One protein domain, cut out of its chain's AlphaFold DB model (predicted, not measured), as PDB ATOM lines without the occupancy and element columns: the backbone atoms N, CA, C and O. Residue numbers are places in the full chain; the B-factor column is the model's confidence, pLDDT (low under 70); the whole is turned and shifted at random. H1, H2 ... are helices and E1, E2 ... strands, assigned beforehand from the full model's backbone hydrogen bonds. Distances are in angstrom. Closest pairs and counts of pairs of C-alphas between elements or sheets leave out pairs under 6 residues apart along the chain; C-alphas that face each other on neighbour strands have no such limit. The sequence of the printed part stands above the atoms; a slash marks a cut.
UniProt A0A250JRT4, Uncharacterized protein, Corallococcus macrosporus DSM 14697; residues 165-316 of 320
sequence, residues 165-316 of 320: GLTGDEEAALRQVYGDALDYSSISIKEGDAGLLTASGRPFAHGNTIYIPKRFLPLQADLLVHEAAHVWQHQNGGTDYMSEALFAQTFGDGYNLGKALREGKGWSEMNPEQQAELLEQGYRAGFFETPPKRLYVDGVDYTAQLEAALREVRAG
ATOM      1  N   GLY A 165     -25.628   1.583  45.804       93.44
ATOM      2  CA  GLY A 165     -24.565   0.744  46.360       93.44
ATOM      3  C   GLY A 165     -24.210  -0.412  45.423       93.44
ATOM      4  O   GLY A 165     -24.870  -0.620  44.394       93.44
ATOM      5  N   LEU A 166     -23.186  -1.171  45.811       96.31
ATOM      6  CA  LEU A 166     -22.878  -2.456  45.193       96.31
ATOM      7  C   LEU A 166     -24.030  -3.443  45.421       96.31
ATOM      8  O   LEU A 166     -24.668  -3.463  46.476       96.31
ATOM      9  N   THR A 167     -24.302  -4.261  44.414       96.88
ATOM     10  CA  THR A 167     -25.119  -5.468  44.561       96.88
ATOM     11  C   THR A 167     -24.297  -6.590  45.206       96.88
ATOM     12  O   THR A 167     -23.071  -6.516  45.267       96.88
ATOM     13  N   GLY A 168     -24.961  -7.653  45.672       96.81
ATOM     14  CA  GLY A 168     -24.268  -8.797  46.277       96.81
ATOM     15  C   GLY A 168     -23.290  -9.489  45.322       96.81
ATOM     16  O   GLY A 168     -22.193  -9.851  45.738       96.81
ATOM     17  N   ASP A 169     -23.651  -9.611  44.042       96.56
ATOM     18  CA  ASP A 169     -22.796 -10.233  43.024       96.56
ATOM     19  C   ASP A 169     -21.583  -9.353  42.688       96.56
ATOM     20  O   ASP A 169     -20.470  -9.854  42.537       96.56
ATOM     21  N   GLU A 170     -21.780  -8.034  42.631       98.12
ATOM     22  CA  GLU A 170     -20.703  -7.059  42.434       98.12
ATOM     23  C   GLU A 170     -19.717  -7.065  43.607       98.12
ATOM     24  O   GLU A 170     -18.508  -7.141  43.393       98.12
ATOM     25  N   GLU A 171     -20.211  -7.044  44.850       98.00
ATOM     26  CA  GLU A 171     -19.349  -7.159  46.029       98.00
ATOM     27  C   GLU A 171     -18.614  -8.507  46.046       98.00
ATOM     28  O   GLU A 171     -17.411  -8.548  46.302       98.00
ATOM     29  N   ALA A 172     -19.297  -9.609  45.723       97.12
ATOM     30  CA  ALA A 172     -18.680 -10.929  45.664       97.12
ATOM     31  C   ALA A 172     -17.563 -11.005  44.610       97.12
ATOM     32  O   ALA A 172     -16.512 -11.587  44.886       97.12
ATOM     33  N   ALA A 173     -17.754 -10.402  43.432       96.88
ATOM     34  CA  ALA A 173     -16.724 -10.315  42.398       96.88
ATOM     35  C   ALA A 173     -15.511  -9.508  42.882       96.88
ATOM     36  O   ALA A 173     -14.376  -9.971  42.774       96.88
ATOM     37  N   LEU A 174     -15.738  -8.343  43.496       98.38
ATOM     38  CA  LEU A 174     -14.650  -7.517  44.019       98.38
ATOM     39  C   LEU A 174     -13.887  -8.207  45.156       98.38
ATOM     40  O   LEU A 174     -12.657  -8.164  45.187       98.38
ATOM     41  N   ARG A 175     -14.583  -8.916  46.049       98.00
ATOM     42  CA  ARG A 175     -13.959  -9.665  47.151       98.00
ATOM     43  C   ARG A 175     -13.021 -10.770  46.684       98.00
ATOM     44  O   ARG A 175     -12.047 -11.055  47.381       98.00
ATOM     45  N   GLN A 176     -13.249 -11.360  45.508       97.25
ATOM     46  CA  GLN A 176     -12.305 -12.324  44.928       97.25
ATOM     47  C   GLN A 176     -10.936 -11.685  44.676       97.25
ATOM     48  O   GLN A 176      -9.907 -12.316  44.920       97.25
ATOM     49  N   VAL A 177     -10.911 -10.424  44.248       97.88
ATOM     50  CA  VAL A 177      -9.682  -9.690  43.929       97.88
ATOM     51  C   VAL A 177      -9.107  -9.047  45.192       97.88
ATOM     52  O   VAL A 177      -8.020  -9.414  45.650       97.88
ATOM     53  N   TYR A 178      -9.877  -8.151  45.807       98.06
ATOM     54  CA  TYR A 178      -9.423  -7.230  46.850       98.06
ATOM     55  C   TYR A 178      -9.508  -7.804  48.271       98.06
ATOM     56  O   TYR A 178      -8.907  -7.250  49.191       98.06
ATOM     57  N   GLY A 179     -10.206  -8.925  48.484       97.12
ATOM     58  CA  GLY A 179     -10.384  -9.504  49.818       97.12
ATOM     59  C   GLY A 179     -11.095  -8.531  50.759       97.12
ATOM     60  O   GLY A 179     -12.210  -8.105  50.473       97.12
ATOM     61  N   ASP A 180     -10.443  -8.155  51.858       96.75
ATOM     62  CA  ASP A 180     -10.952  -7.165  52.821       96.75
ATOM     63  C   ASP A 180     -10.250  -5.797  52.713       96.75
ATOM     64  O   ASP A 180     -10.420  -4.945  53.577       96.75
ATOM     65  N   ALA A 181      -9.463  -5.563  51.655       95.75
ATOM     66  CA  ALA A 181      -8.693  -4.325  51.480       95.75
ATOM     67  C   ALA A 181      -9.516  -3.124  50.972       95.75
ATOM     68  O   ALA A 181      -8.954  -2.068  50.679       95.75
ATOM     69  N   LEU A 182     -10.834  -3.291  50.844       96.38
ATOM     70  CA  LEU A 182     -11.790  -2.255  50.470       96.38
ATOM     71  C   LEU A 182     -12.898  -2.165  51.521       96.38
ATOM     72  O   LEU A 182     -13.465  -3.177  51.931       96.38
ATOM     73  N   ASP A 183     -13.290  -0.944  51.876       96.50
ATOM     74  CA  ASP A 183     -14.580  -0.686  52.510       96.50
ATOM     75  C   ASP A 183     -15.679  -0.657  51.440       96.50
ATOM     76  O   ASP A 183     -16.047   0.401  50.918       96.50
ATOM     77  N   TYR A 184     -16.216  -1.837  51.122       96.56
ATOM     78  CA  TYR A 184     -17.291  -2.034  50.142       96.56
ATOM     79  C   TYR A 184     -18.555  -1.225  50.448       96.56
ATOM     80  O   TYR A 184     -19.264  -0.817  49.528       96.56
ATOM     81  N   SER A 185     -18.824  -0.945  51.727       94.19
ATOM     82  CA  SER A 185     -20.020  -0.211  52.147       94.19
ATOM     83  C   SER A 185     -19.970   1.271  51.763       94.19
ATOM     84  O   SER A 185     -21.011   1.909  51.592       94.19
ATOM     85  N   SER A 186     -18.762   1.812  51.583       91.94
ATOM     86  CA  SER A 186     -18.540   3.190  51.139       91.94
ATOM     87  C   SER A 186     -18.662   3.363  49.619       91.94
ATOM     88  O   SER A 186     -18.876   4.487  49.144       91.94
ATOM     89  N   ILE A 187     -18.558   2.265  48.858       94.38
ATOM     90  CA  ILE A 187     -18.532   2.275  47.395       94.38
ATOM     91  C   ILE A 187     -19.922   2.583  46.847       94.38
ATOM     92  O   ILE A 187     -20.952   2.101  47.325       94.38
ATOM     93  N   SER A 188     -19.982   3.416  45.815       93.12
ATOM     94  CA  SER A 188     -21.229   3.658  45.099       93.12
ATOM     95  C   SER A 188     -21.033   3.821  43.612       93.12
ATOM     96  O   SER A 188     -20.005   4.299  43.157       93.12
ATOM     97  N   ILE A 189     -22.064   3.444  42.869       92.19
ATOM     98  CA  ILE A 189     -22.086   3.441  41.417       92.19
ATOM     99  C   ILE A 189     -23.140   4.439  40.945       92.19
ATOM    100  O   ILE A 189     -24.270   4.465  41.443       92.19
ATOM    101  N   LYS A 190     -22.762   5.266  39.975       90.12
ATOM    102  CA  LYS A 190     -23.659   6.149  39.232       90.12
ATOM    103  C   LYS A 190     -23.723   5.676  37.788       90.12
ATOM    104  O   LYS A 190     -22.759   5.803  37.041       90.12
ATOM    105  N   GLU A 191     -24.867   5.114  37.417       88.38
ATOM    106  CA  GLU A 191     -25.107   4.574  36.080       88.38
ATOM    107  C   GLU A 191     -25.843   5.579  35.201       88.38
ATOM    108  O   GLU A 191     -26.926   6.059  35.540       88.38
ATOM    109  N   GLY A 192     -25.279   5.849  34.032       80.81
ATOM    110  CA  GLY A 192     -25.826   6.756  33.042       80.81
ATOM    111  C   GLY A 192     -24.944   7.974  32.798       80.81
ATOM    112  O   GLY A 192     -23.807   8.053  33.253       80.81
ATOM    113  N   ASP A 193     -25.468   8.927  32.032       74.75
ATOM    114  CA  ASP A 193     -24.728  10.143  31.706       74.75
ATOM    115  C   ASP A 193     -24.756  11.079  32.925       74.75
ATOM    116  O   ASP A 193     -25.826  11.499  33.356       74.75
ATOM    117  N   ALA A 194     -23.589  11.401  33.479       62.59
ATOM    118  CA  ALA A 194     -23.390  12.312  34.607       62.59
ATOM    119  C   ALA A 194     -22.896  13.697  34.145       62.59
ATOM    120  O   ALA A 194     -22.035  14.315  34.772       62.59
ATOM    121  N   GLY A 195     -23.404  14.182  33.010       65.12
ATOM    122  CA  GLY A 195     -23.037  15.490  32.464       65.12
ATOM    123  C   GLY A 195     -21.544  15.612  32.145       65.12
ATOM    124  O   GLY A 195     -20.986  14.778  31.432       65.12
ATOM    125  N   LEU A 196     -20.899  16.658  32.669       56.72
ATOM    126  CA  LEU A 196     -19.490  16.973  32.411       56.72
ATOM    127  C   LEU A 196     -18.541  15.882  32.929       56.72
ATOM    128  O   LEU A 196     -17.500  15.637  32.328       56.72
ATOM    129  N   LEU A 197     -18.931  15.183  33.997       58.66
ATOM    130  CA  LEU A 197     -18.137  14.114  34.599       58.66
ATOM    131  C   LEU A 197     -18.023  12.883  33.693       58.66
ATOM    132  O   LEU A 197     -16.977  12.255  33.642       58.66
ATOM    133  N   THR A 198     -19.045  12.594  32.890       59.44
ATOM    134  CA  THR A 198     -18.987  11.548  31.857       59.44
ATOM    135  C   THR A 198     -18.862  12.143  30.457       59.44
ATOM    136  O   THR A 198     -19.242  11.489  29.490       59.44
ATOM    137  N   ALA A 199     -18.375  13.380  30.297       59.53
ATOM    138  CA  ALA A 199     -18.270  14.007  28.975       59.53
ATOM    139  C   ALA A 199     -17.209  13.341  28.084       59.53
ATOM    140  O   ALA A 199     -17.378  13.289  26.869       59.53
ATOM    141  N   SER A 200     -16.164  12.753  28.681       64.62
ATOM    142  CA  SER A 200     -15.247  11.827  27.985       64.62
ATOM    143  C   SER A 200     -15.966  10.546  27.523       64.62
ATOM    144  O   SER A 200     -15.507   9.801  26.653       64.62
ATOM    145  N   GLY A 201     -17.110  10.267  28.148       68.94
ATOM    146  CA  GLY A 201     -17.939   9.090  28.000       68.94
ATOM    147  C   GLY A 201     -17.291   7.802  28.495       68.94
ATOM    148  O   GLY A 201     -17.889   6.752  28.299       68.94
ATOM    149  N   ARG A 202     -16.102   7.844  29.108       78.69
ATOM    150  CA  ARG A 202     -15.421   6.668  29.668       78.69
ATOM    151  C   ARG A 202     -15.870   6.408  31.114       78.69
ATOM    152  O   ARG A 202     -16.274   7.364  31.779       78.69
ATOM    153  N   PRO A 203     -15.835   5.151  31.587       84.88
ATOM    154  CA  PRO A 203     -15.964   4.855  33.003       84.88
ATOM    155  C   PRO A 203     -14.763   5.441  33.751       84.88
ATOM    156  O   PRO A 203     -13.700   5.623  33.152       84.88
ATOM    157  N   PHE A 204     -14.980   5.838  34.999       84.94
ATOM    158  CA  PHE A 204     -13.919   6.314  35.885       84.94
ATOM    159  C   PHE A 204     -14.380   6.253  37.348       84.94
ATOM    160  O   PHE A 204     -15.584   6.308  37.640       84.94
ATOM    161  N   ALA A 205     -13.425   6.242  38.278       86.75
ATOM    162  CA  ALA A 205     -13.683   6.365  39.709       86.75
ATOM    163  C   ALA A 205     -13.181   7.697  40.283       86.75
ATOM    164  O   ALA A 205     -12.051   8.132  40.058       86.75
ATOM    165  N   HIS A 206     -14.021   8.327  41.103       82.56
ATOM    166  CA  HIS A 206     -13.727   9.562  41.830       82.56
ATOM    167  C   HIS A 206     -13.933   9.329  43.326       82.56
ATOM    168  O   HIS A 206     -15.050   9.424  43.854       82.56
ATOM    169  N   GLY A 207     -12.846   9.014  44.024       85.62
ATOM    170  CA  GLY A 207     -12.883   8.556  45.406       85.62
ATOM    171  C   GLY A 207     -13.646   7.233  45.505       85.62
ATOM    172  O   GLY A 207     -13.450   6.346  44.688       85.62
ATOM    173  N   ASN A 208     -14.595   7.120  46.438       89.94
ATOM    174  CA  ASN A 208     -15.447   5.924  46.574       89.94
ATOM    175  C   ASN A 208     -16.629   5.851  45.582       89.94
ATOM    176  O   ASN A 208     -17.548   5.058  45.775       89.94
ATOM    177  N   THR A 209     -16.692   6.719  44.566       88.25
ATOM    178  CA  THR A 209     -17.804   6.729  43.597       88.25
ATOM    179  C   THR A 209     -17.324   6.370  42.200       88.25
ATOM    180  O   THR A 209     -16.481   7.065  41.644       88.25
ATOM    181  N   ILE A 210     -17.910   5.324  41.626       90.94
ATOM    182  CA  ILE A 210     -17.661   4.836  40.271       90.94
ATOM    183  C   ILE A 210     -18.756   5.368  39.343       90.94
ATOM    184  O   ILE A 210     -19.948   5.272  39.642       90.94
ATOM    185  N   TYR A 211     -18.359   5.922  38.205       88.25
ATOM    186  CA  TYR A 211     -19.253   6.483  37.199       88.25
ATOM    187  C   TYR A 211     -19.237   5.600  35.959       88.25
ATOM    188  O   TYR A 211     -18.193   5.425  35.338       88.25
ATOM    189  N   ILE A 212     -20.402   5.072  35.576       88.81
ATOM    190  CA  ILE A 212     -20.550   4.167  34.433       88.81
ATOM    191  C   ILE A 212     -21.489   4.800  33.398       88.81
ATOM    192  O   ILE A 212     -22.710   4.790  33.577       88.81
ATOM    193  N   PRO A 213     -20.956   5.345  32.293       86.56
ATOM    194  CA  PRO A 213     -21.756   5.913  31.211       86.56
ATOM    195  C   PRO A 213     -22.676   4.874  30.564       86.56
ATOM    196  O   PRO A 213     -22.336   3.693  30.496       86.56
ATOM    197  N   LYS A 214     -23.808   5.314  29.988       85.56
ATOM    198  CA  LYS A 214     -24.839   4.403  29.438       85.56
ATOM    199  C   LYS A 214     -24.300   3.368  28.452       85.56
ATOM    200  O   LYS A 214     -24.809   2.255  28.397       85.56
ATOM    201  N   ARG A 215     -23.282   3.730  27.668       86.38
ATOM    202  CA  ARG A 215     -22.689   2.854  26.645       86.38
ATOM    203  C   ARG A 215     -21.931   1.645  27.212       86.38
ATOM    204  O   ARG A 215     -21.632   0.736  26.452       86.38
ATOM    205  N   PHE A 216     -21.607   1.657  28.505       85.31
ATOM    206  CA  PHE A 216     -20.941   0.564  29.224       85.31
ATOM    207  C   PHE A 216     -21.908  -0.225  30.110       85.31
ATOM    208  O   PHE A 216     -21.472  -1.004  30.953       85.31
ATOM    209  N   LEU A 217     -23.216  -0.014  29.940       89.19
ATOM    210  CA  LEU A 217     -24.241  -0.793  30.622       89.19
ATOM    211  C   LEU A 217     -24.720  -1.954  29.730       89.19
ATOM    212  O   LEU A 217     -24.872  -1.760  28.520       89.19
ATOM    213  N   PRO A 218     -25.019  -3.137  30.304       92.88
ATOM    214  CA  PRO A 218     -24.902  -3.474  31.728       92.88
ATOM    215  C   PRO A 218     -23.440  -3.523  32.198       92.88
ATOM    216  O   PRO A 218     -22.558  -3.917  31.437       92.88
ATOM    217  N   LEU A 219     -23.203  -3.101  33.445       92.38
ATOM    218  CA  LEU A 219     -21.868  -3.075  34.042       92.38
ATOM    219  C   LEU A 219     -21.297  -4.493  34.110       92.38
ATOM    220  O   LEU A 219     -21.889  -5.377  34.729       92.38
ATOM    221  N   GLN A 220     -20.147  -4.695  33.474       94.88
ATOM    222  CA  GLN A 220     -19.439  -5.969  33.486       94.88
ATOM    223  C   GLN A 220     -18.505  -6.063  34.696       94.88
ATOM    224  O   GLN A 220     -17.946  -5.059  35.142       94.88
ATOM    225  N   ALA A 221     -18.338  -7.274  35.229       96.00
ATOM    226  CA  ALA A 221     -17.578  -7.502  36.457       96.00
ATOM    227  C   ALA A 221     -16.082  -7.173  36.313       96.00
ATOM    228  O   ALA A 221     -15.487  -6.648  37.244       96.00
ATOM    229  N   ASP A 222     -15.484  -7.432  35.151       94.69
ATOM    230  CA  ASP A 222     -14.098  -7.070  34.840       94.69
ATOM    231  C   ASP A 222     -13.898  -5.550  34.817       94.69
ATOM    232  O   ASP A 222     -12.990  -5.045  35.473       94.69
ATOM    233  N   LEU A 223     -14.802  -4.807  34.170       94.38
ATOM    234  CA  LEU A 223     -14.776  -3.342  34.210       94.38
ATOM    235  C   LEU A 223     -14.957  -2.815  35.643       94.38
ATOM    236  O   LEU A 223     -14.276  -1.880  36.054       94.38
ATOM    237  N   LEU A 224     -15.853  -3.419  36.425       97.00
ATOM    238  CA  LEU A 224     -16.016  -3.062  37.832       97.00
ATOM    239  C   LEU A 224     -14.736  -3.334  38.640       97.00
ATOM    240  O   LEU A 224     -14.389  -2.525  39.495       97.00
ATOM    241  N   VAL A 225     -14.025  -4.434  38.374       97.81
ATOM    242  CA  VAL A 225     -12.727  -4.725  39.001       97.81
ATOM    243  C   VAL A 225     -11.709  -3.634  38.677       97.81
ATOM    244  O   VAL A 225     -11.034  -3.190  39.605       97.81
ATOM    245  N   HIS A 226     -11.635  -3.172  37.423       95.94
ATOM    246  CA  HIS A 226     -10.759  -2.062  37.018       95.94
ATOM    247  C   HIS A 226     -11.085  -0.783  37.788       95.94
ATOM    248  O   HIS A 226     -10.237  -0.235  38.485       95.94
ATOM    249  N   GLU A 227     -12.342  -0.339  37.748       95.00
ATOM    250  CA  GLU A 227     -12.741   0.903  38.414       95.00
ATOM    251  C   GLU A 227     -12.610   0.822  39.944       95.00
ATOM    252  O   GLU A 227     -12.278   1.806  40.609       95.00
ATOM    253  N   ALA A 228     -12.813  -0.360  40.529       97.00
ATOM    254  CA  ALA A 228     -12.573  -0.588  41.948       97.00
ATOM    255  C   ALA A 228     -11.082  -0.559  42.320       97.00
ATOM    256  O   ALA A 228     -10.774  -0.292  43.482       97.00
ATOM    257  N   ALA A 229     -10.157  -0.761  41.375       95.62
ATOM    258  CA  ALA A 229      -8.727  -0.585  41.630       95.62
ATOM    259  C   ALA A 229      -8.420   0.873  41.975       95.62
ATOM    260  O   ALA A 229      -7.677   1.147  42.913       95.62
ATOM    261  N   HIS A 230      -9.068   1.814  41.288       94.06
ATOM    262  CA  HIS A 230      -8.964   3.239  41.590       94.06
ATOM    263  C   HIS A 230      -9.613   3.603  42.929       94.06
ATOM    264  O   HIS A 230      -9.087   4.430  43.673       94.06
ATOM    265  N   VAL A 231     -10.712   2.940  43.303       94.38
ATOM    266  CA  VAL A 231     -11.266   3.066  44.661       94.38
ATOM    267  C   VAL A 231     -10.282   2.526  45.706       94.38
ATOM    268  O   VAL A 231     -10.097   3.141  46.753       94.38
ATOM    269  N   TRP A 232      -9.609   1.408  45.429       96.12
ATOM    270  CA  TRP A 232      -8.599   0.839  46.324       96.12
ATOM    271  C   TRP A 232      -7.393   1.771  46.473       96.12
ATOM    272  O   TRP A 232      -6.964   2.025  47.600       96.12
ATOM    273  N   GLN A 233      -6.907   2.347  45.371       91.56
ATOM    274  CA  GLN A 233      -5.864   3.379  45.374       91.56
ATOM    275  C   GLN A 233      -6.308   4.576  46.214       91.56
ATOM    276  O   GLN A 233      -5.539   5.065  47.037       91.56
ATOM    277  N   HIS A 234      -7.576   4.979  46.101       88.94
ATOM    278  CA  HIS A 234      -8.112   6.053  46.918       88.94
ATOM    279  C   HIS A 234      -8.094   5.741  48.419       88.94
ATOM    280  O   HIS A 234      -7.631   6.547  49.227       88.94
ATOM    281  N   GLN A 235      -8.598   4.568  48.801       91.69
ATOM    282  CA  GLN A 235      -8.733   4.186  50.206       91.69
ATOM    283  C   GLN A 235      -7.384   3.910  50.886       91.69
ATOM    284  O   GLN A 235      -7.273   4.105  52.095       91.69
ATOM    285  N   ASN A 236      -6.369   3.479  50.129       89.44
ATOM    286  CA  ASN A 236      -5.065   3.081  50.671       89.44
ATOM    287  C   ASN A 236      -3.946   4.113  50.422       89.44
ATOM    288  O   ASN A 236      -2.972   4.124  51.170       89.44
ATOM    289  N   GLY A 237      -4.081   4.978  49.409       80.31
ATOM    290  CA  GLY A 237      -3.082   5.983  49.008       80.31
ATOM    291  C   GLY A 237      -3.574   7.436  49.008       80.31
ATOM    292  O   GLY A 237      -2.762   8.351  48.969       80.31
ATOM    293  N   GLY A 238      -4.882   7.696  49.124       78.31
ATOM    294  CA  GLY A 238      -5.427   9.058  49.159       78.31
ATOM    295  C   GLY A 238      -5.887   9.570  47.792       78.31
ATOM    296  O   GLY A 238      -6.612   8.889  47.078       78.31
ATOM    297  N   THR A 239      -5.605  10.821  47.431       70.50
ATOM    298  CA  THR A 239      -6.116  11.411  46.171       70.50
ATOM    299  C   THR A 239      -5.117  11.380  45.024       70.50
ATOM    300  O   THR A 239      -5.504  11.650  43.892       70.50
ATOM    301  N   ASP A 240      -3.864  11.036  45.307       65.56
ATOM    302  CA  ASP A 240      -2.711  11.279  44.433       65.56
ATOM    303  C   ASP A 240      -2.797  10.512  43.096       65.56
ATOM    304  O   ASP A 240      -2.279  10.958  42.077       65.56
ATOM    305  N   TYR A 241      -3.592   9.437  43.047       65.69
ATOM    306  CA  TYR A 241      -3.890   8.691  41.821       65.69
ATOM    307  C   TYR A 241      -4.602   9.521  40.732       65.69
ATOM    308  O   TYR A 241      -4.540   9.173  39.554       65.69
ATOM    309  N   MET A 242      -5.330  10.586  41.095       65.56
ATOM    310  CA  MET A 242      -6.279  11.252  40.195       65.56
ATOM    311  C   MET A 242      -5.615  12.012  39.042       65.56
ATOM    312  O   MET A 242      -6.069  11.913  37.902       65.56
ATOM    313  N   SER A 243      -4.574  12.795  39.315       54.31
ATOM    314  CA  SER A 243      -3.843  13.570  38.311       54.31
ATOM    315  C   SER A 243      -3.025  12.656  37.419       54.31
ATOM    316  O   SER A 243      -2.956  12.898  36.214       54.31
ATOM    317  N   GLU A 244      -2.479  11.577  37.977       62.31
ATOM    318  CA  GLU A 244      -1.712  10.587  37.234       62.31
ATOM    319  C   GLU A 244      -2.623   9.751  36.315       62.31
ATOM    320  O   GLU A 244      -2.303   9.568  35.139       62.31
ATOM    321  N   ALA A 245      -3.815   9.365  36.788       61.44
ATOM    322  CA  ALA A 245      -4.854   8.736  35.969       61.44
ATOM    323  C   ALA A 245      -5.383   9.691  34.882       61.44
ATOM    324  O   ALA A 245      -5.479   9.315  33.715       61.44
ATOM    325  N   LEU A 246      -5.654  10.961  35.207       59.59
ATOM    326  CA  LEU A 246      -6.100  11.957  34.225       59.59
ATOM    327  C   LEU A 246      -5.029  12.226  33.154       59.59
ATOM    328  O   LEU A 246      -5.349  12.349  31.968       59.59
ATOM    329  N   PHE A 247      -3.759  12.306  33.557       55.09
ATOM    330  CA  PHE A 247      -2.629  12.480  32.648       55.09
ATOM    331  C   PHE A 247      -2.463  11.260  31.734       55.09
ATOM    332  O   PHE A 247      -2.366  11.428  30.515       55.09
ATOM    333  N   ALA A 248      -2.526  10.047  32.290       57.28
ATOM    334  CA  ALA A 248      -2.491   8.796  31.537       57.28
ATOM    335  C   ALA A 248      -3.660   8.701  30.539       57.28
ATOM    336  O   ALA A 248      -3.461   8.383  29.372       57.28
ATOM    337  N   GLN A 249      -4.875   9.075  30.934       54.06
ATOM    338  CA  GLN A 249      -6.033   9.058  30.038       54.06
ATOM    339  C   GLN A 249      -5.964  10.104  28.912       54.06
ATOM    340  O   GLN A 249      -6.548   9.882  27.849       54.06
ATOM    341  N   THR A 250      -5.274  11.233  29.129       48.97
ATOM    342  CA  THR A 250      -5.228  12.371  28.189       48.97
ATOM    343  C   THR A 250      -4.052  12.304  27.211       48.97
ATOM    344  O   THR A 250      -4.198  12.706  26.058       48.97
ATOM    345  N   PHE A 251      -2.887  11.812  27.645       48.09
ATOM    346  CA  PHE A 251      -1.641  11.895  26.868       48.09
ATOM    347  C   PHE A 251      -1.143  10.566  26.281       48.09
ATOM    348  O   PHE A 251      -0.174  10.570  25.523       48.09
ATOM    349  N   GLY A 252      -1.832   9.451  26.523       43.34
ATOM    350  CA  GLY A 252      -1.629   8.217  25.764       43.34
ATOM    351  C   GLY A 252      -2.130   7.004  26.525       43.34
ATOM    352  O   GLY A 252      -1.829   6.918  27.707       43.34
ATOM    353  N   ASP A 253      -2.863   6.105  25.849       48.12
ATOM    354  CA  ASP A 253      -3.314   4.787  26.344       48.12
ATOM    355  C   ASP A 253      -2.548   4.354  27.600       48.12
ATOM    356  O   ASP A 253      -1.378   3.973  27.484       48.12
ATOM    357  N   GLY A 254      -3.176   4.505  28.778       49.97
ATOM    358  CA  GLY A 254      -2.560   4.338  30.098       49.97
ATOM    359  C   GLY A 254      -1.546   3.200  30.092       49.97
ATOM    360  O   GLY A 254      -1.912   2.047  29.928       49.97
ATOM    361  N   TYR A 255      -0.265   3.577  30.111       59.38
ATOM    362  CA  TYR A 255       0.898   2.782  29.705       59.38
ATOM    363  C   TYR A 255       0.674   1.263  29.578       59.38
ATOM    364  O   TYR A 255       0.688   0.567  30.583       59.38
ATOM    365  N   ASN A 256       0.636   0.752  28.344       79.44
ATOM    366  CA  ASN A 256       0.739  -0.668  27.961       79.44
ATOM    367  C   ASN A 256       1.176  -1.609  29.110       79.44
ATOM    368  O   ASN A 256       2.379  -1.730  29.375       79.44
ATOM    369  N   LEU A 257       0.223  -2.270  29.781       85.81
ATOM    370  CA  LEU A 257       0.510  -3.233  30.852       85.81
ATOM    371  C   LEU A 257       1.552  -4.268  30.408       85.81
ATOM    372  O   LEU A 257       2.505  -4.548  31.133       85.81
ATOM    373  N   GLY A 258       1.441  -4.771  29.176       87.31
ATOM    374  CA  GLY A 258       2.408  -5.705  28.598       87.31
ATOM    375  C   GLY A 258       3.846  -5.174  28.610       87.31
ATOM    376  O   GLY A 258       4.784  -5.940  28.816       87.31
ATOM    377  N   LYS A 259       4.054  -3.859  28.448       88.50
ATOM    378  CA  LYS A 259       5.371  -3.228  28.594       88.50
ATOM    379  C   LYS A 259       5.854  -3.282  30.044       88.50
ATOM    380  O   LYS A 259       6.986  -3.700  30.252       88.50
ATOM    381  N   ALA A 260       5.022  -2.911  31.021       89.50
ATOM    382  CA  ALA A 260       5.398  -2.986  32.437       89.50
ATOM    383  C   ALA A 260       5.752  -4.414  32.870       89.50
ATOM    384  O   ALA A 260       6.768  -4.624  33.532       89.50
ATOM    385  N   LEU A 261       4.955  -5.391  32.433       92.50
ATOM    386  CA  LEU A 261       5.191  -6.806  32.711       92.50
ATOM    387  C   LEU A 261       6.511  -7.294  32.090       92.50
ATOM    388  O   LEU A 261       7.306  -7.940  32.773       92.50
ATOM    389  N   ARG A 262       6.799  -6.917  30.832       92.00
ATOM    390  CA  ARG A 262       8.075  -7.230  30.155       92.00
ATOM    391  C   ARG A 262       9.287  -6.570  30.809       92.00
ATOM    392  O   ARG A 262      10.364  -7.154  30.808       92.00
ATOM    393  N   GLU A 263       9.122  -5.365  31.344       92.12
ATOM    394  CA  GLU A 263      10.158  -4.661  32.109       92.12
ATOM    395  C   GLU A 263      10.348  -5.250  33.517       92.12
ATOM    396  O   GLU A 263      11.301  -4.892  34.202       92.12
ATOM    397  N   GLY A 264       9.479  -6.175  33.940       92.62
ATOM    398  CA  GLY A 264       9.563  -6.829  35.241       92.62
ATOM    399  C   GLY A 264       9.135  -5.939  36.405       92.62
ATOM    400  O   GLY A 264       9.506  -6.233  37.539       92.62
ATOM    401  N   LYS A 265       8.371  -4.872  36.134       93.56
ATOM    402  CA  LYS A 265       7.896  -3.946  37.165       93.56
ATOM    403  C   LYS A 265       7.063  -4.676  38.216       93.56
ATOM    404  O   LYS A 265       6.135  -5.414  37.882       93.56
ATOM    405  N   GLY A 266       7.371  -4.433  39.485       93.44
ATOM    406  CA  GLY A 266       6.528  -4.815  40.610       93.44
ATOM    407  C   GLY A 266       5.303  -3.908  40.750       93.44
ATOM    408  O   GLY A 266       5.217  -2.848  40.132       93.44
ATOM    409  N   TRP A 267       4.364  -4.310  41.609       94.75
ATOM    410  CA  TRP A 267       3.096  -3.602  41.845       94.75
ATOM    411  C   TRP A 267       3.258  -2.096  42.111       94.75
ATOM    412  O   TRP A 267       2.611  -1.284  41.458       94.75
ATOM    413  N   SER A 268       4.167  -1.707  43.008       91.56
ATOM    414  CA  SER A 268       4.407  -0.300  43.364       91.56
ATOM    415  C   SER A 268       5.181   0.502  42.308       91.56
ATOM    416  O   SER A 268       5.353   1.702  42.462       91.56
ATOM    417  N   GLU A 269       5.717  -0.153  41.274       91.62
ATOM    418  CA  GLU A 269       6.444   0.495  40.167       91.62
ATOM    419  C   GLU A 269       5.553   0.695  38.927       91.62
ATOM    420  O   GLU A 269       5.956   1.333  37.940       91.62
ATOM    421  N   MET A 270       4.360   0.095  38.960       90.25
ATOM    422  CA  MET A 270       3.295   0.305  37.994       90.25
ATOM    423  C   MET A 270       2.570   1.608  38.308       90.25
ATOM    424  O   MET A 270       2.350   1.942  39.468       90.25
ATOM    425  N   ASN A 271       2.180   2.329  37.262       87.25
ATOM    426  CA  ASN A 271       1.315   3.493  37.426       87.25
ATOM    427  C   ASN A 271      -0.134   3.057  37.758       87.25
ATOM    428  O   ASN A 271      -0.458   1.869  37.629       87.25
ATOM    429  N   PRO A 272      -1.024   3.987  38.148       88.19
ATOM    430  CA  PRO A 272      -2.362   3.636  38.612       88.19
ATOM    431  C   PRO A 272      -3.205   2.847  37.597       88.19
ATOM    432  O   PRO A 272      -3.939   1.942  37.987       88.19
ATOM    433  N   GLU A 273      -3.098   3.163  36.305       87.25
ATOM    434  CA  GLU A 273      -3.845   2.479  35.238       87.25
ATOM    435  C   GLU A 273      -3.281   1.074  34.969       87.25
ATOM    436  O   GLU A 273      -4.040   0.128  34.798       87.25
ATOM    437  N   GLN A 274      -1.956   0.899  35.017       91.06
ATOM    438  CA  GLN A 274      -1.308  -0.415  34.908       91.06
ATOM    439  C   GLN A 274      -1.693  -1.343  36.059       91.06
ATOM    440  O   GLN A 274      -1.923  -2.534  35.852       91.06
ATOM    441  N   GLN A 275      -1.761  -0.794  37.272       94.25
ATOM    442  CA  GLN A 275      -2.246  -1.509  38.445       94.25
ATOM    443  C   GLN A 275      -3.686  -1.997  38.241       94.25
ATOM    444  O   GLN A 275      -3.974  -3.173  38.468       94.25
ATOM    445  N   ALA A 276      -4.574  -1.115  37.774       93.31
ATOM    446  CA  ALA A 276      -5.967  -1.447  37.499       93.31
ATOM    447  C   ALA A 276      -6.102  -2.510  36.391       93.31
ATOM    448  O   ALA A 276      -6.759  -3.536  36.595       93.31
ATOM    449  N   GLU A 277      -5.377  -2.339  35.281       93.12
ATOM    450  CA  GLU A 277      -5.403  -3.260  34.144       93.12
ATOM    451  C   GLU A 277      -4.871  -4.655  34.521       93.12
ATOM    452  O   GLU A 277      -5.414  -5.667  34.079       93.12
ATOM    453  N   LEU A 278      -3.842  -4.751  35.377       95.94
ATOM    454  CA  LEU A 278      -3.319  -6.044  35.839       95.94
ATOM    455  C   LEU A 278      -4.389  -6.859  36.576       95.94
ATOM    456  O   LEU A 278      -4.516  -8.068  36.355       95.94
ATOM    457  N   LEU A 279      -5.159  -6.204  37.448       97.56
ATOM    458  CA  LEU A 279      -6.226  -6.851  38.208       97.56
ATOM    459  C   LEU A 279      -7.412  -7.221  37.309       97.56
ATOM    460  O   LEU A 279      -7.922  -8.340  37.416       97.56
ATOM    461  N   GLU A 280      -7.797  -6.335  36.385       96.06
ATOM    462  CA  GLU A 280      -8.814  -6.606  35.361       96.06
ATOM    463  C   GLU A 280      -8.439  -7.838  34.525       96.06
ATOM    464  O   GLU A 280      -9.236  -8.771  34.389       96.06
ATOM    465  N   GLN A 281      -7.215  -7.879  33.987       95.69
ATOM    466  CA  GLN A 281      -6.763  -8.991  33.154       95.69
ATOM    467  C   GLN A 281      -6.661 -10.296  33.947       95.69
ATOM    468  O   GLN A 281      -7.052 -11.345  33.433       95.69
ATOM    469  N   GLY A 282      -6.212 -10.253  35.205       97.12
ATOM    470  CA  GLY A 282      -6.235 -11.413  36.096       97.12
ATOM    471  C   GLY A 282      -7.649 -11.968  36.294       97.12
ATOM    472  O   GLY A 282      -7.868 -13.178  36.180       97.12
ATOM    473  N   TYR A 283      -8.625 -11.083  36.516       97.31
ATOM    474  CA  TYR A 283     -10.030 -11.465  36.640       97.31
ATOM    475  C   TYR A 283     -10.572 -12.068  35.339       97.31
ATOM    476  O   TYR A 283     -11.095 -13.183  35.346       97.31
ATOM    477  N   ARG A 284     -10.362 -11.391  34.204       96.00
ATOM    478  CA  ARG A 284     -10.799 -11.848  32.874       96.00
ATOM    479  C   ARG A 284     -10.156 -13.176  32.460       96.00
ATOM    480  O   ARG A 284     -10.798 -13.980  31.789       96.00
ATOM    481  N   ALA A 285      -8.916 -13.431  32.876       96.19
ATOM    482  CA  ALA A 285      -8.219 -14.692  32.624       96.19
ATOM    483  C   ALA A 285      -8.788 -15.875  33.430       96.19
ATOM    484  O   ALA A 285      -8.414 -17.018  33.171       96.19
ATOM    485  N   GLY A 286      -9.681 -15.624  34.395       97.00
ATOM    486  CA  GLY A 286     -10.231 -16.638  35.292       97.00
ATOM    487  C   GLY A 286      -9.239 -17.085  36.368       97.00
ATOM    488  O   GLY A 286      -9.312 -18.219  36.843       97.00
ATOM    489  N   PHE A 287      -8.297 -16.218  36.756       97.81
ATOM    490  CA  PHE A 287      -7.328 -16.516  37.816       97.81
ATOM    491  C   PHE A 287      -8.010 -16.840  39.157       97.81
ATOM    492  O   PHE A 287      -7.509 -17.655  39.925       97.81
ATOM    493  N   PHE A 288      -9.179 -16.249  39.419       95.50
ATOM    494  CA  PHE A 288      -9.948 -16.454  40.653       95.50
ATOM    495  C   PHE A 288     -10.979 -17.595  40.571       95.50
ATOM    496  O   PHE A 288     -11.690 -17.850  41.543       95.50
ATOM    497  N   GLU A 289     -11.079 -18.291  39.434       94.50
ATOM    498  CA  GLU A 289     -11.943 -19.468  39.302       94.50
ATOM    499  C   GLU A 289     -11.376 -20.677  40.070       94.50
ATOM    500  O   GLU A 289     -10.233 -20.686  40.523       94.50
ATOM    501  N   THR A 290     -12.181 -21.730  40.229       91.50
ATOM    502  CA  THR A 290     -11.729 -23.008  40.799       91.50
ATOM    503  C   THR A 290     -11.836 -24.115  39.743       91.50
ATOM    504  O   THR A 290     -12.956 -24.453  39.354       91.50
ATOM    505  N   PRO A 291     -10.714 -24.720  39.300       92.88
ATOM    506  CA  PRO A 291      -9.327 -24.396  39.656       92.88
ATOM    507  C   PRO A 291      -8.856 -23.051  39.060       92.88
ATOM    508  O   PRO A 291      -9.378 -22.646  38.018       92.88
ATOM    509  N   PRO A 292      -7.855 -22.385  39.671       94.19
ATOM    510  CA  PRO A 292      -7.369 -21.096  39.186       94.19
ATOM    511  C   PRO A 292      -6.681 -21.249  37.831       94.19
ATOM    512  O   PRO A 292      -5.843 -22.137  37.634       94.19
ATOM    513  N   LYS A 293      -7.030 -20.374  36.886       97.50
ATOM    514  CA  LYS A 293      -6.337 -20.273  35.595       97.50
ATOM    515  C   LYS A 293      -5.089 -19.400  35.724       97.50
ATOM    516  O   LYS A 293      -4.879 -18.710  36.713       97.50
ATOM    517  N   ARG A 294      -4.233 -19.451  34.705       97.25
ATOM    518  CA  ARG A 294      -2.973 -18.695  34.641       97.25
ATOM    519  C   ARG A 294      -3.169 -17.415  33.837       97.25
ATOM    520  O   ARG A 294      -3.947 -17.410  32.884       97.25
ATOM    521  N   LEU A 295      -2.439 -16.360  34.190       96.69
ATOM    522  CA  LEU A 295      -2.447 -15.104  33.442       96.69
ATOM    523  C   LEU A 295      -1.397 -15.161  32.329       96.69
ATOM    524  O   LEU A 295      -0.202 -15.207  32.615       96.69
ATOM    525  N   TYR A 296      -1.844 -15.095  31.074       94.88
ATOM    526  CA  TYR A 296      -0.968 -14.928  29.915       94.88
ATOM    527  C   TYR A 296      -1.216 -13.574  29.252       94.88
ATOM    528  O   TYR A 296      -2.351 -13.270  28.894       94.88
ATOM    529  N   VAL A 297      -0.152 -12.804  29.027       90.38
ATOM    530  CA  VAL A 297      -0.185 -11.549  28.257       90.38
ATOM    531  C   VAL A 297       0.827 -11.671  27.126       90.38
ATOM    532  O   VAL A 297       1.983 -12.020  27.363       90.38
ATOM    533  N   ASP A 298       0.388 -11.455  25.885       88.38
ATOM    534  CA  ASP A 298       1.202 -11.643  24.673       88.38
ATOM    535  C   ASP A 298       1.897 -13.026  24.596       88.38
ATOM    536  O   ASP A 298       3.010 -13.162  24.090       88.38
ATOM    537  N   GLY A 299       1.252 -14.071  25.130       90.19
ATOM    538  CA  GLY A 299       1.784 -15.442  25.157       90.19
ATOM    539  C   GLY A 299       2.819 -15.726  26.255       90.19
ATOM    540  O   GLY A 299       3.306 -16.851  26.345       90.19
ATOM    541  N   VAL A 300       3.134 -14.747  27.107       95.06
ATOM    542  CA  VAL A 300       4.038 -14.901  28.255       95.06
ATOM    543  C   VAL A 300       3.226 -15.063  29.537       95.06
ATOM    544  O   VAL A 300       2.241 -14.361  29.748       95.06
ATOM    545  N   ASP A 301       3.632 -16.007  30.382       97.25
ATOM    546  CA  ASP A 301       2.991 -16.292  31.665       97.25
ATOM    547  C   ASP A 301       3.450 -15.314  32.753       97.25
ATOM    548  O   ASP A 301       4.614 -15.322  33.159       97.25
ATOM    549  N   TYR A 302       2.514 -14.515  33.259       97.44
ATOM    550  CA  TYR A 302       2.740 -13.524  34.312       97.44
ATOM    551  C   TYR A 302       2.004 -13.862  35.614       97.44
ATOM    552  O   TYR A 302       1.849 -13.010  36.489       97.44
ATOM    553  N   THR A 303       1.588 -15.120  35.787       97.75
ATOM    554  CA  THR A 303       0.843 -15.575  36.974       97.75
ATOM    555  C   THR A 303       1.557 -15.221  38.283       97.75
ATOM    556  O   THR A 303       0.937 -14.695  39.202       97.75
ATOM    557  N   ALA A 304       2.878 -15.415  38.358       97.50
ATOM    558  CA  ALA A 304       3.652 -15.110  39.565       97.50
ATOM    559  C   ALA A 304       3.696 -13.604  39.899       97.50
ATOM    560  O   ALA A 304       3.727 -13.229  41.073       97.50
ATOM    561  N   GLN A 305       3.691 -12.737  38.881       97.19
ATOM    562  CA  GLN A 305       3.635 -11.286  39.076       97.19
ATOM    563  C   GLN A 305       2.245 -10.852  39.554       97.19
ATOM    564  O   GLN A 305       2.156 -10.068  40.496       97.19
ATOM    565  N   LEU A 306       1.171 -11.421  38.991       97.81
ATOM    566  CA  LEU A 306      -0.194 -11.197  39.479       97.81
ATOM    567  C   LEU A 306      -0.353 -11.656  40.937       97.81
ATOM    568  O   LEU A 306      -0.886 -10.923  41.762       97.81
ATOM    569  N   GLU A 307       0.156 -12.838  41.290       98.12
ATOM    570  CA  GLU A 307       0.149 -13.327  42.674       98.12
ATOM    571  C   GLU A 307       0.900 -12.394  43.629       98.12
ATOM    572  O   GLU A 307       0.470 -12.193  44.767       98.12
ATOM    573  N   ALA A 308       2.029 -11.829  43.190       97.81
ATOM    574  CA  ALA A 308       2.775 -10.847  43.968       97.81
ATOM    575  C   ALA A 308       1.990  -9.546  44.152       97.81
ATOM    576  O   ALA A 308       1.887  -9.069  45.281       97.81
ATOM    577  N   ALA A 309       1.376  -9.030  43.087       97.50
ATOM    578  CA  ALA A 309       0.505  -7.863  43.152       97.50
ATOM    579  C   ALA A 309      -0.672  -8.082  44.112       97.50
ATOM    580  O   ALA A 309      -0.912  -7.259  44.989       97.50
ATOM    581  N   LEU A 310      -1.346  -9.234  44.042       98.06
ATOM    582  CA  LEU A 310      -2.475  -9.551  44.923       98.06
ATOM    583  C   LEU A 310      -2.092  -9.601  46.406       98.06
ATOM    584  O   LEU A 310      -2.917  -9.263  47.256       98.06
ATOM    585  N   ARG A 311      -0.854  -9.993  46.739       98.06
ATOM    586  CA  ARG A 311      -0.356  -9.922  48.125       98.06
ATOM    587  C   ARG A 311      -0.218  -8.484  48.615       98.06
ATOM    588  O   ARG A 311      -0.526  -8.228  49.775       98.06
ATOM    589  N   GLU A 312       0.226  -7.566  47.759       98.06
ATOM    590  CA  GLU A 312       0.335  -6.143  48.098       98.06
ATOM    591  C   GLU A 312      -1.048  -5.485  48.192       98.06
ATOM    592  O   GLU A 312      -1.357  -4.866  49.212       98.06
ATOM    593  N   VAL A 313      -1.921  -5.732  47.208       97.44
ATOM    594  CA  VAL A 313      -3.304  -5.224  47.173       97.44
ATOM    595  C   VAL A 313      -4.074  -5.620  48.427       97.44
ATOM    596  O   VAL A 313      -4.610  -4.768  49.134       97.44
ATOM    597  N   ARG A 314      -4.089  -6.917  48.758       97.44
ATOM    598  CA  ARG A 314      -4.827  -7.430  49.924       97.44
ATOM    599  C   ARG A 314      -4.228  -6.995  51.259       97.44
ATOM    600  O   ARG A 314      -4.893  -7.103  52.283       97.44
ATOM    601  N   ALA A 315      -2.987  -6.515  51.256       96.50
ATOM    602  CA  ALA A 315      -2.345  -5.931  52.423       96.50
ATOM    603  C   ALA A 315      -2.433  -4.395  52.466       96.50
ATOM    604  O   ALA A 315      -1.852  -3.800  53.374       96.50
ATOM    605  N   GLY A 316      -3.120  -3.762  51.507       93.62
ATOM    606  CA  GLY A 316      -3.277  -2.306  51.442       93.62
ATOM    607  C   GLY A 316      -1.978  -1.557  51.127       93.62
ATOM    608  O   GLY A 316      -1.784  -0.444  51.605       93.62
TER     609      GLY A 316
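This is residues 165 to 316 of the 320 residues of an uncharacterized protein of Corallococcus macrosporus DSM 14697 (UniProt A0A250JRT4). What does the model look like? Two helices, H3 and H6, cross in the middle of a compact, rounded body; a small three-stranded sheet packs on H3, and H1, H4, H5 and H7 are set round the crossing pair. What is it made of? The printed part has 152 residues, with seven named helices and three named strands in the order H1 E1 H2 E2 E3 H3 H4 H5 H6 H7, mostly helix; the sheet is mixed, in the order E1 E3 E2. How large is it? The radius of gyration of the C-alphas is 14.8 A and the spans are 41 by 36 by 28 A.

Where do the first elements lie? H1, residues 168 to 178, begins with C-alpha 168 at (-24.268, -8.797, 46.277) and is 14.9 A long. E1 is residues 188 to 191, H2 195 to 198, E2 204 to 206 and E3 209 to 212. Which elements follow? H3, residues 221 to 237, is 23.4 A long; H4 is 241 to 251, 15.5 A, and H5 257 to 262. H6, residues 272 to 284, is 18.5 A long, and H7, 303 to 314, is 16.3 A, ending with C-alpha 314 at (-4.827, -7.430, 49.924).

What does the hub, H6, touch? It touches H3 at a steep tilt of 38 degrees, opposite ways, closest at C-alphas 226 and 276, 4.9 A; with residues 274 to 278 alone it touches H5, closest at C-alphas 257 and 274, 5.3 A. With residues 272 to 273 alone it touches H4, C-alphas 241 and 272 being closest at 6.2 A, and it only just touches H7, with 3 pairs of C-alphas within 8 A, the closest 282 and 306 at 6.9 A. How is the sheet built? E1 and E3 are parallel, with N 190 and O 210 2.8 A apart; E2 and E3 form an antiparallel hairpin, with N 206 and O 209 2.8 A apart. H3 is on one face at a height over the sheet of 8.5 A, two layers, a helix on a sheet; H2 and H4 only graze the sheet. Where is H1? It touches H3, closest at C-alphas 174 and 225, 6.1 A, and H7, closest at C-alphas 178 and 314, 5.5 A. Are the helix backbones complete? Every O i to N i+4 pair is within hydrogen-bond range in H4, H5, H6 and H7, 6 of 7 in H1 and 12 of 13 in H3; H2 is too short for such a pair.

How far does it reach? The two C-alphas farthest apart, those of Leu 196 and Pro 291, are 43.2 A apart. Is there a cut or a long link? The printed part has no cut, and the link from H6 to H7, 18 residues, is long. Where is confidence low? The pLDDT is under 70 in residues 194 to 201 and 240 to 255.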